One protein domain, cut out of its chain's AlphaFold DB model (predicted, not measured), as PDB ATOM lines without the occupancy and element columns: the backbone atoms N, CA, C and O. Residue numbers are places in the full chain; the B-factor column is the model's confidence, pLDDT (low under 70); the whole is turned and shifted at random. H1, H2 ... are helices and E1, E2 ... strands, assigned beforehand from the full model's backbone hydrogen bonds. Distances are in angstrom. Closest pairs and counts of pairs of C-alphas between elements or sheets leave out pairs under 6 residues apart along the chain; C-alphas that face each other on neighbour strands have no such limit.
ATOM      1  N   VAL A  18     209.165 196.352 206.167       92.75
ATOM      2  CA  VAL A  18     208.268 197.493 206.355       92.75
ATOM      3  C   VAL A  18     207.995 198.155 205.010       92.75
ATOM      4  O   VAL A  18     208.925 198.531 204.295       92.75
ATOM      5  N   PHE A  19     206.721 198.308 204.669       94.62
ATOM      6  CA  PHE A  19     206.252 198.974 203.457       94.62
ATOM      7  C   PHE A  19     205.692 200.365 203.770       94.62
ATOM      8  O   PHE A  19     205.227 200.639 204.877       94.62
ATOM      9  N   ALA A  20     205.697 201.241 202.769       92.94
ATOM     10  CA  ALA A  20     205.216 202.615 202.895       92.94
ATOM     11  C   ALA A  20     203.714 202.720 203.216       92.94
ATOM     12  O   ALA A  20     203.283 203.714 203.794       92.94
ATOM     13  N   ASP A  21     202.926 201.710 202.837       93.44
ATOM     14  CA  ASP A  21     201.480 201.671 203.033       93.44
ATOM     15  C   ASP A  21     200.934 200.227 203.004       93.44
ATOM     16  O   ASP A  21     201.623 199.267 202.635       93.44
ATOM     17  N   LYS A  22     199.670 200.076 203.414       92.75
ATOM     18  CA  LYS A  22     198.977 198.783 203.514       92.75
ATOM     19  C   LYS A  22     198.822 198.072 202.170       92.75
ATOM     20  O   LYS A  22     198.917 196.846 202.117       92.75
ATOM     21  N   GLU A  23     198.549 198.811 201.098       92.12
ATOM     22  CA  GLU A  23     198.339 198.242 199.765       92.12
ATOM     23  C   GLU A  23     199.648 197.647 199.229       92.12
ATOM     24  O   GLU A  23     199.672 196.513 198.743       92.12
ATOM     25  N   SER A  24     200.746 198.376 199.414       91.00
ATOM     26  CA  SER A  24     202.107 197.966 199.085       91.00
ATOM     27  C   SER A  24     202.527 196.707 199.852       91.00
ATOM     28  O   SER A  24     203.065 195.780 199.243       91.00
ATOM     29  N   ALA A  25     202.210 196.607 201.150       89.62
ATOM     30  CA  ALA A  25     202.459 195.391 201.934       89.62
ATOM     31  C   ALA A  25     201.658 194.183 201.427       89.62
ATOM     32  O   ALA A  25     202.211 193.096 201.243       89.62
ATOM     33  N   GLN A  26     200.368 194.372 201.127       87.94
ATOM     34  CA  GLN A  26     199.512 193.304 200.602       87.94
ATOM     35  C   GLN A  26     199.994 192.783 199.243       87.94
ATOM     36  O   GLN A  26     199.961 191.573 198.997       87.94
ATOM     37  N   LYS A  27     200.458 193.689 198.375       89.56
ATOM     38  CA  LYS A  27     201.001 193.371 197.047       89.56
ATOM     39  C   LYS A  27     202.462 192.916 197.073       89.56
ATOM     40  O   LYS A  27     202.942 192.442 196.049       89.56
ATOM     41  N   ARG A  28     203.151 193.027 198.217       87.38
ATOM     42  CA  ARG A  28     204.605 192.824 198.357       87.38
ATOM     43  C   ARG A  28     205.398 193.659 197.336       87.38
ATOM     44  O   ARG A  28     206.337 193.157 196.722       87.38
ATOM     45  N   ASP A  29     205.011 194.921 197.138       89.31
ATOM     46  CA  ASP A  29     205.703 195.814 196.199       89.31
ATOM     47  C   ASP A  29     207.059 196.243 196.771       89.31
ATOM     48  O   ASP A  29     207.153 197.127 197.625       89.31
ATOM     49  N   LEU A  30     208.123 195.601 196.287       88.50
ATOM     50  CA  LEU A  30     209.486 195.841 196.754       88.50
ATOM     51  C   LEU A  30     209.996 197.258 196.440       88.50
ATOM     52  O   LEU A  30     210.929 197.715 197.090       88.50
ATOM     53  N   ASN A  31     209.362 197.985 195.513       88.62
ATOM     54  CA  ASN A  31     209.713 199.381 195.219       88.62
ATOM     55  C   ASN A  31     209.181 200.363 196.275       88.62
ATOM     56  O   ASN A  31     209.473 201.558 196.224       88.62
ATOM     57  N   LYS A  32     208.342 199.878 197.195       93.00
ATOM     58  CA  LYS A  32     207.706 200.653 198.266       93.00
ATOM     59  C   LYS A  32     208.146 200.185 199.648       93.00
ATOM     60  O   LYS A  32     207.451 200.425 200.636       93.00
ATOM     61  N   VAL A  33     209.287 199.510 199.719       92.56
ATOM     62  CA  VAL A  33     209.901 199.099 200.978       92.56
ATOM     63  C   VAL A  33     210.636 200.285 201.573       92.56
ATOM     64  O   VAL A  33     211.369 200.978 200.878       92.56
ATOM     65  N   ILE A  34     210.436 200.504 202.867       92.62
ATOM     66  CA  ILE A  34     211.125 201.560 203.608       92.62
ATOM     67  C   ILE A  34     212.252 201.011 204.476       92.62
ATOM     68  O   ILE A  34     213.148 201.759 204.847       92.62
ATOM     69  N   GLY A  35     212.213 199.721 204.819       92.25
ATOM     70  CA  GLY A  35     213.170 199.127 205.744       92.25
ATOM     71  C   GLY A  35     212.799 197.726 206.211       92.25
ATOM     72  O   GLY A  35     211.901 197.074 205.666       92.25
ATOM     73  N   ARG A  36     213.487 197.274 207.261       91.38
ATOM     74  CA  ARG A  36     213.166 196.044 207.994       91.38
ATOM     75  C   ARG A  36     212.890 196.352 209.459       91.38
ATOM     76  O   ARG A  36     213.609 197.127 210.074       91.38
ATOM     77  N   PHE A  37     211.861 195.727 210.013       90.00
ATOM     78  CA  PHE A  37     211.512 195.856 211.420       90.00
ATOM     79  C   PHE A  37     212.354 194.890 212.257       90.00
ATOM     80  O   PHE A  37     212.341 193.679 212.024       90.00
ATOM     81  N   ASN A  38     213.073 195.420 213.238       82.50
ATOM     82  CA  ASN A  38     213.744 194.655 214.273       82.50
ATOM     83  C   ASN A  38     212.806 194.557 215.481       82.50
ATOM     84  O   ASN A  38     212.574 195.537 216.182       82.50
ATOM     85  N   GLN A  39     212.259 193.366 215.718       75.31
ATOM     86  CA  GLN A  39     211.284 193.146 216.783       75.31
ATOM     87  C   GLN A  39     211.900 193.208 218.189       75.31
ATOM     88  O   GLN A  39     211.210 193.609 219.121       75.31
ATOM     89  N   GLU A  40     213.177 192.846 218.342       74.88
ATOM     90  CA  GLU A  40     213.885 192.872 219.630       74.88
ATOM     91  C   GLU A  40     214.133 194.310 220.079       74.88
ATOM     92  O   GLU A  40     213.782 194.691 221.192       74.88
ATOM     93  N   ARG A  41     214.664 195.127 219.162       71.94
ATOM     94  CA  ARG A  41     214.949 196.551 219.391       71.94
ATOM     95  C   ARG A  41     213.729 197.452 219.168       71.94
ATOM     96  O   ARG A  41     213.821 198.658 219.350       71.94
ATOM     97  N   LYS A  42     212.598 196.874 218.741       78.25
ATOM     98  CA  LYS A  42     211.376 197.572 218.304       78.25
ATOM     99  C   LYS A  42     211.656 198.729 217.334       78.25
ATOM    100  O   LYS A  42     210.978 199.745 217.386       78.25
ATOM    101  N   SER A  43     212.637 198.581 216.447       79.62
ATOM    102  CA  SER A  43     213.122 199.658 215.578       79.62
ATOM    103  C   SER A  43     212.995 199.307 214.098       79.62
ATOM    104  O   SER A  43     212.884 198.138 213.723       79.62
ATOM    105  N   ILE A  44     213.002 200.319 213.229       84.94
ATOM    106  CA  ILE A  44     213.090 200.123 211.778       84.94
ATOM    107  C   ILE A  44     214.524 200.394 211.346       84.94
ATOM    108  O   ILE A  44     215.031 201.500 211.504       84.94
ATOM    109  N   LEU A  45     215.152 199.401 210.725       87.31
ATOM    110  CA  LEU A  45     216.350 199.618 209.931       87.31
ATOM    111  C   LEU A  45     215.917 200.124 208.554       87.31
ATOM    112  O   LEU A  45     215.449 199.337 207.724       87.31
ATOM    113  N   PHE A  46     216.004 201.437 208.344       89.44
ATOM    114  CA  PHE A  46     215.634 202.059 207.075       89.44
ATOM    115  C   PHE A  46     216.561 201.604 205.947       89.44
ATOM    116  O   PHE A  46     217.758 201.400 206.146       89.44
ATOM    117  N   LEU A  47     215.999 201.448 204.750       87.12
ATOM    118  CA  LEU A  47     216.801 201.315 203.542       87.12
ATOM    119  C   LEU A  47     217.430 202.672 203.226       87.12
ATOM    120  O   LEU A  47     216.711 203.656 203.052       87.12
ATOM    121  N   ASP A  48     218.754 202.703 203.097       84.00
ATOM    122  CA  ASP A  48     219.454 203.837 202.495       84.00
ATOM    123  C   ASP A  48     219.313 203.762 200.970       84.00
ATOM    124  O   ASP A  48     220.199 203.335 200.230       84.00
ATOM    125  N   ASP A  49     218.106 204.079 200.508       78.31
ATOM    126  CA  ASP A  49     217.787 204.243 199.101       78.31
ATOM    127  C   ASP A  49     217.737 205.737 198.743       78.31
ATOM    128  O   ASP A  49     217.489 206.602 199.574       78.31
ATOM    129  N   ASN A  50     217.912 206.100 197.473       80.81
ATOM    130  CA  ASN A  50     217.611 207.470 197.030       80.81
ATOM    131  C   ASN A  50     216.104 207.641 196.752       80.81
ATOM    132  O   ASN A  50     215.714 208.294 195.782       80.81
ATOM    133  N   SER A  51     215.247 206.983 197.541       88.06
ATOM    134  CA  SER A  51     213.816 206.880 197.274       88.06
ATOM    135  C   SER A  51     212.979 206.936 198.557       88.06
ATOM    136  O   SER A  51     212.943 207.971 199.230       88.06
ATOM    137  N   VAL A  52     212.206 205.888 198.845       88.38
ATOM    138  CA  VAL A  52     211.170 205.905 199.874       88.38
ATOM    139  C   VAL A  52     211.782 205.649 201.250       88.38
ATOM    140  O   VAL A  52     211.403 206.336 202.194       88.38
ATOM    141  N   GLY A  53     212.762 204.756 201.375       86.44
ATOM    142  CA  GLY A  53     213.489 204.510 202.624       86.44
ATOM    143  C   GLY A  53     214.100 205.779 203.223       86.44
ATOM    144  O   GLY A  53     213.742 206.156 204.340       86.44
ATOM    145  N   LYS A  54     214.907 206.522 202.455       87.44
ATOM    146  CA  LYS A  54     215.552 207.766 202.929       87.44
ATOM    147  C   LYS A  54     214.571 208.893 203.229       87.44
ATOM    148  O   LYS A  54     214.794 209.689 204.144       87.44
ATOM    149  N   LYS A  55     213.445 208.952 202.509       89.06
ATOM    150  CA  LYS A  55     212.354 209.883 202.827       89.06
ATOM    151  C   LYS A  55     211.776 209.595 204.213       89.06
ATOM    152  O   LYS A  55     211.633 210.520 205.007       89.06
ATOM    153  N   TYR A  56     211.429 208.341 204.501       88.06
ATOM    154  CA  TYR A  56     210.854 207.975 205.799       88.06
ATOM    155  C   TYR A  56     211.882 208.060 206.928       88.06
ATOM    156  O   TYR A  56     211.528 208.497 208.017       88.06
ATOM    157  N   GLN A  57     213.151 207.753 206.653       86.81
ATOM    158  CA  GLN A  57     214.251 207.984 207.588       86.81
ATOM    159  C   GLN A  57     214.363 209.469 207.954       86.81
ATOM    160  O   GLN A  57     214.488 209.809 209.126       86.81
ATOM    161  N   SER A  58     214.274 210.359 206.961       85.00
ATOM    162  CA  SER A  58     214.331 211.807 207.176       85.00
ATOM    163  C   SER A  58     213.136 212.299 207.996       85.00
ATOM    164  O   SER A  58     213.324 213.042 208.951       85.00
ATOM    165  N   LEU A  59     211.916 211.841 207.679       81.19
ATOM    166  CA  LEU A  59     210.717 212.157 208.468       81.19
ATOM    167  C   LEU A  59     210.877 211.711 209.925       81.19
ATOM    168  O   LEU A  59     210.642 212.500 210.840       81.19
ATOM    169  N   PHE A  60     211.341 210.481 210.132       79.25
ATOM    170  CA  PHE A  60     211.588 209.939 211.460       79.25
ATOM    171  C   PHE A  60     212.623 210.768 212.239       79.25
ATOM    172  O   PHE A  60     212.348 211.177 213.362       79.25
ATOM    173  N   ARG A  61     213.762 211.116 211.618       76.38
ATOM    174  CA  ARG A  61     214.799 211.977 212.225       76.38
ATOM    175  C   ARG A  61     214.290 213.374 212.586       76.38
ATOM    176  O   ARG A  61     214.759 213.962 213.546       76.38
ATOM    177  N   THR A  62     213.308 213.898 211.852       71.38
ATOM    178  CA  THR A  62     212.666 215.189 212.168       71.38
ATOM    179  C   THR A  62     211.590 215.106 213.258       71.38
ATOM    180  O   THR A  62     210.886 216.087 213.488       71.38
ATOM    181  N   GLY A  63     211.427 213.951 213.914       67.25
ATOM    182  CA  GLY A  63     210.467 213.763 215.003       67.25
ATOM    183  C   GLY A  63     209.042 213.430 214.551       67.25
ATOM    184  O   GLY A  63     208.109 213.556 215.340       67.25
ATOM    185  N   PHE A  64     208.831 213.009 213.297       74.38
ATOM    186  CA  PHE A  64     207.521 212.489 212.893       74.38
ATOM    187  C   PHE A  64     207.320 211.064 213.412       74.38
ATOM    188  O   PHE A  64     208.053 210.147 213.036       74.38
ATOM    189  N   SER A  65     206.260 210.870 214.196       77.50
ATOM    190  CA  SER A  65     205.790 209.546 214.603       77.50
ATOM    191  C   SER A  65     205.311 208.747 213.392       77.50
ATOM    192  O   SER A  65     204.554 209.244 212.552       77.50
ATOM    193  N   LEU A  66     205.730 207.485 213.308       82.00
ATOM    194  CA  LEU A  66     205.323 206.565 212.250       82.00
ATOM    195  C   LEU A  66     204.486 205.446 212.863       82.00
ATOM    196  O   LEU A  66     204.990 204.626 213.621       82.00
ATOM    197  N   ASN A  67     203.211 205.356 212.496       86.25
ATOM    198  CA  ASN A  67     202.360 204.268 212.971       86.25
ATOM    199  C   ASN A  67     202.615 203.009 212.139       86.25
ATOM    200  O   ASN A  67     202.186 202.918 210.986       86.25
ATOM    201  N   VAL A  68     203.324 202.044 212.726       87.25
ATOM    202  CA  VAL A  68     203.699 200.786 212.074       87.25
ATOM    203  C   VAL A  68     202.711 199.694 212.465       87.25
ATOM    204  O   VAL A  68     202.588 199.336 213.631       87.25
ATOM    205  N   ASN A  69     202.041 199.107 211.479       88.69
ATOM    206  CA  ASN A  69     201.089 198.024 211.690       88.69
ATOM    207  C   ASN A  69     201.574 196.731 211.048       88.69
ATOM    208  O   ASN A  69     202.088 196.742 209.932       88.69
ATOM    209  N   ALA A  70     201.380 195.610 211.740       87.81
ATOM    210  CA  ALA A  70     201.675 194.293 211.193       87.81
ATOM    211  C   ALA A  70     200.604 193.864 210.176       87.81
ATOM    212  O   ALA A  70     199.404 194.075 210.368       87.81
ATOM    213  N   ASP A  71     201.034 193.217 209.099       84.75
ATOM    214  CA  ASP A  71     200.169 192.477 208.195       84.75
ATOM    215  C   ASP A  71     199.991 191.023 208.677       84.75
ATOM    216  O   ASP A  71     200.731 190.506 209.516       84.75
ATOM    217  N   ALA A  72     199.009 190.317 208.114       80.25
ATOM    218  CA  ALA A  72     198.724 188.924 208.473       80.25
ATOM    219  C   ALA A  72     199.832 187.923 208.067       80.25
ATOM    220  O   ALA A  72     199.706 186.725 208.312       80.25
ATOM    221  N   ARG A  73     200.887 188.383 207.389       79.50
ATOM    222  CA  ARG A  73     201.951 187.579 206.775       79.50
ATOM    223  C   ARG A  73     203.319 187.830 207.427       79.50
ATOM    224  O   ARG A  73     204.306 187.253 206.972       79.50
ATOM    225  N   GLY A  74     203.375 188.625 208.498       83.88
ATOM    226  CA  GLY A  74     204.600 188.924 209.246       83.88
ATOM    227  C   GLY A  74     205.460 190.030 208.629       83.88
ATOM    228  O   GLY A  74     206.658 190.087 208.903       83.88
ATOM    229  N   ASN A  75     204.874 190.874 207.784       90.00
ATOM    230  CA  ASN A  75     205.446 192.143 207.345       90.00
ATOM    231  C   ASN A  75     204.721 193.305 208.021       90.00
ATOM    232  O   ASN A  75     203.766 193.109 208.765       90.00
ATOM    233  N   TYR A  76     205.184 194.519 207.767       93.12
ATOM    234  CA  TYR A  76     204.704 195.726 208.416       93.12
ATOM    235  C   TYR A  76     204.403 196.808 207.382       93.12
ATOM    236  O   TYR A  76     204.960 196.805 206.286       93.12
ATOM    237  N   PHE A  77     203.538 197.755 207.721       93.06
ATOM    238  CA  PHE A  77     203.238 198.907 206.881       93.06
ATOM    239  C   PHE A  77     202.990 200.162 207.707       93.06
ATOM    240  O   PHE A  77     202.538 200.072 208.848       93.06
ATOM    241  N   ILE A  78     203.239 201.327 207.112       90.69
ATOM    242  CA  ILE A  78     202.881 202.604 207.732       90.69
ATOM    243  C   ILE A  78     201.402 202.907 207.481       90.69
ATOM    244  O   ILE A  78     200.913 202.819 206.353       90.69
ATOM    245  N   SER A  79     200.670 203.253 208.537       86.19
ATOM    246  CA  SER A  79     199.284 203.716 208.451       86.19
ATOM    247  C   SER A  79     199.202 205.219 208.690       86.19
ATOM    248  O   SER A  79     199.731 205.713 209.680       86.19
ATOM    249  N   ASN A  80     198.446 205.924 207.849       72.00
ATOM    250  CA  ASN A  80     198.109 207.339 208.057       72.00
ATOM    251  C   ASN A  80     196.939 207.543 209.036       72.00
ATOM    252  O   ASN A  80     196.443 208.660 209.180       72.00
ATOM    253  N   ASP A  81     196.452 206.476 209.667       60.62
ATOM    254  CA  ASP A  81     195.310 206.569 210.559       60.62
ATOM    255  C   ASP A  81     195.743 207.181 211.899       60.62
ATOM    256  O   ASP A  81     196.490 206.580 212.668       60.62
ATOM    257  N   ASN A  82     195.208 208.368 212.198       47.16
ATOM    258  CA  ASN A  82     195.237 209.014 213.519       47.16
ATOM    259  C   ASN A  82     194.341 208.293 214.554       47.16
ATOM    260  O   ASN A  82     194.011 208.852 215.600       47.16
TER     261      ASN A  82
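This is residues 18 to 82 of the 241 residues of an uncharacterized protein of Psychromonas sp. RZ22 (UniProt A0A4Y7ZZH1). Two small strand hairpins make this domain: E1 and E2 with helix H2 packed on them, and E3 and E4 with short helix H1 packed mainly on E4. The 65 printed residues have mixed class, in the order H1 E1 E2 H2 E3 E4, and both sheets are antiparallel. The whole is compact, radius of gyration of the C-alphas 10.9 A, spans 29 by 25 by 24 A.

Find C-alpha 33 at (209.901, 199.099, 200.978), where E1, residues 33 to 38, begins its 14.5 A. E2 is residues 43 to 46; H2, residues 52 to 61, runs 14.2 A. H1 is residues 22 to 27, E3 66 to 70. E4, residues 76 to 78, ends at (202.881, 202.604, 207.732).

In hairpin E1 and E2, N 36 and O 45 are 2.9 A apart. The closest C-alphas of E1 and H2 are Ile 34 and Gly 53, 3.9 A. In hairpin E3 and E4, N 69 and O 77 are 2.8 A apart. The closest C-alphas of H1 and E4 are Lys 22 and Phe 77, 5.4 A. H1 and H2 have every O i to N i+4 pair within hydrogen-bond range.

The farthest C-alphas, Thr 62 and Arg 73, are 30.1 A apart. The printed part has no cut; pLDDT is under 70 at residues 63, 81 and 82.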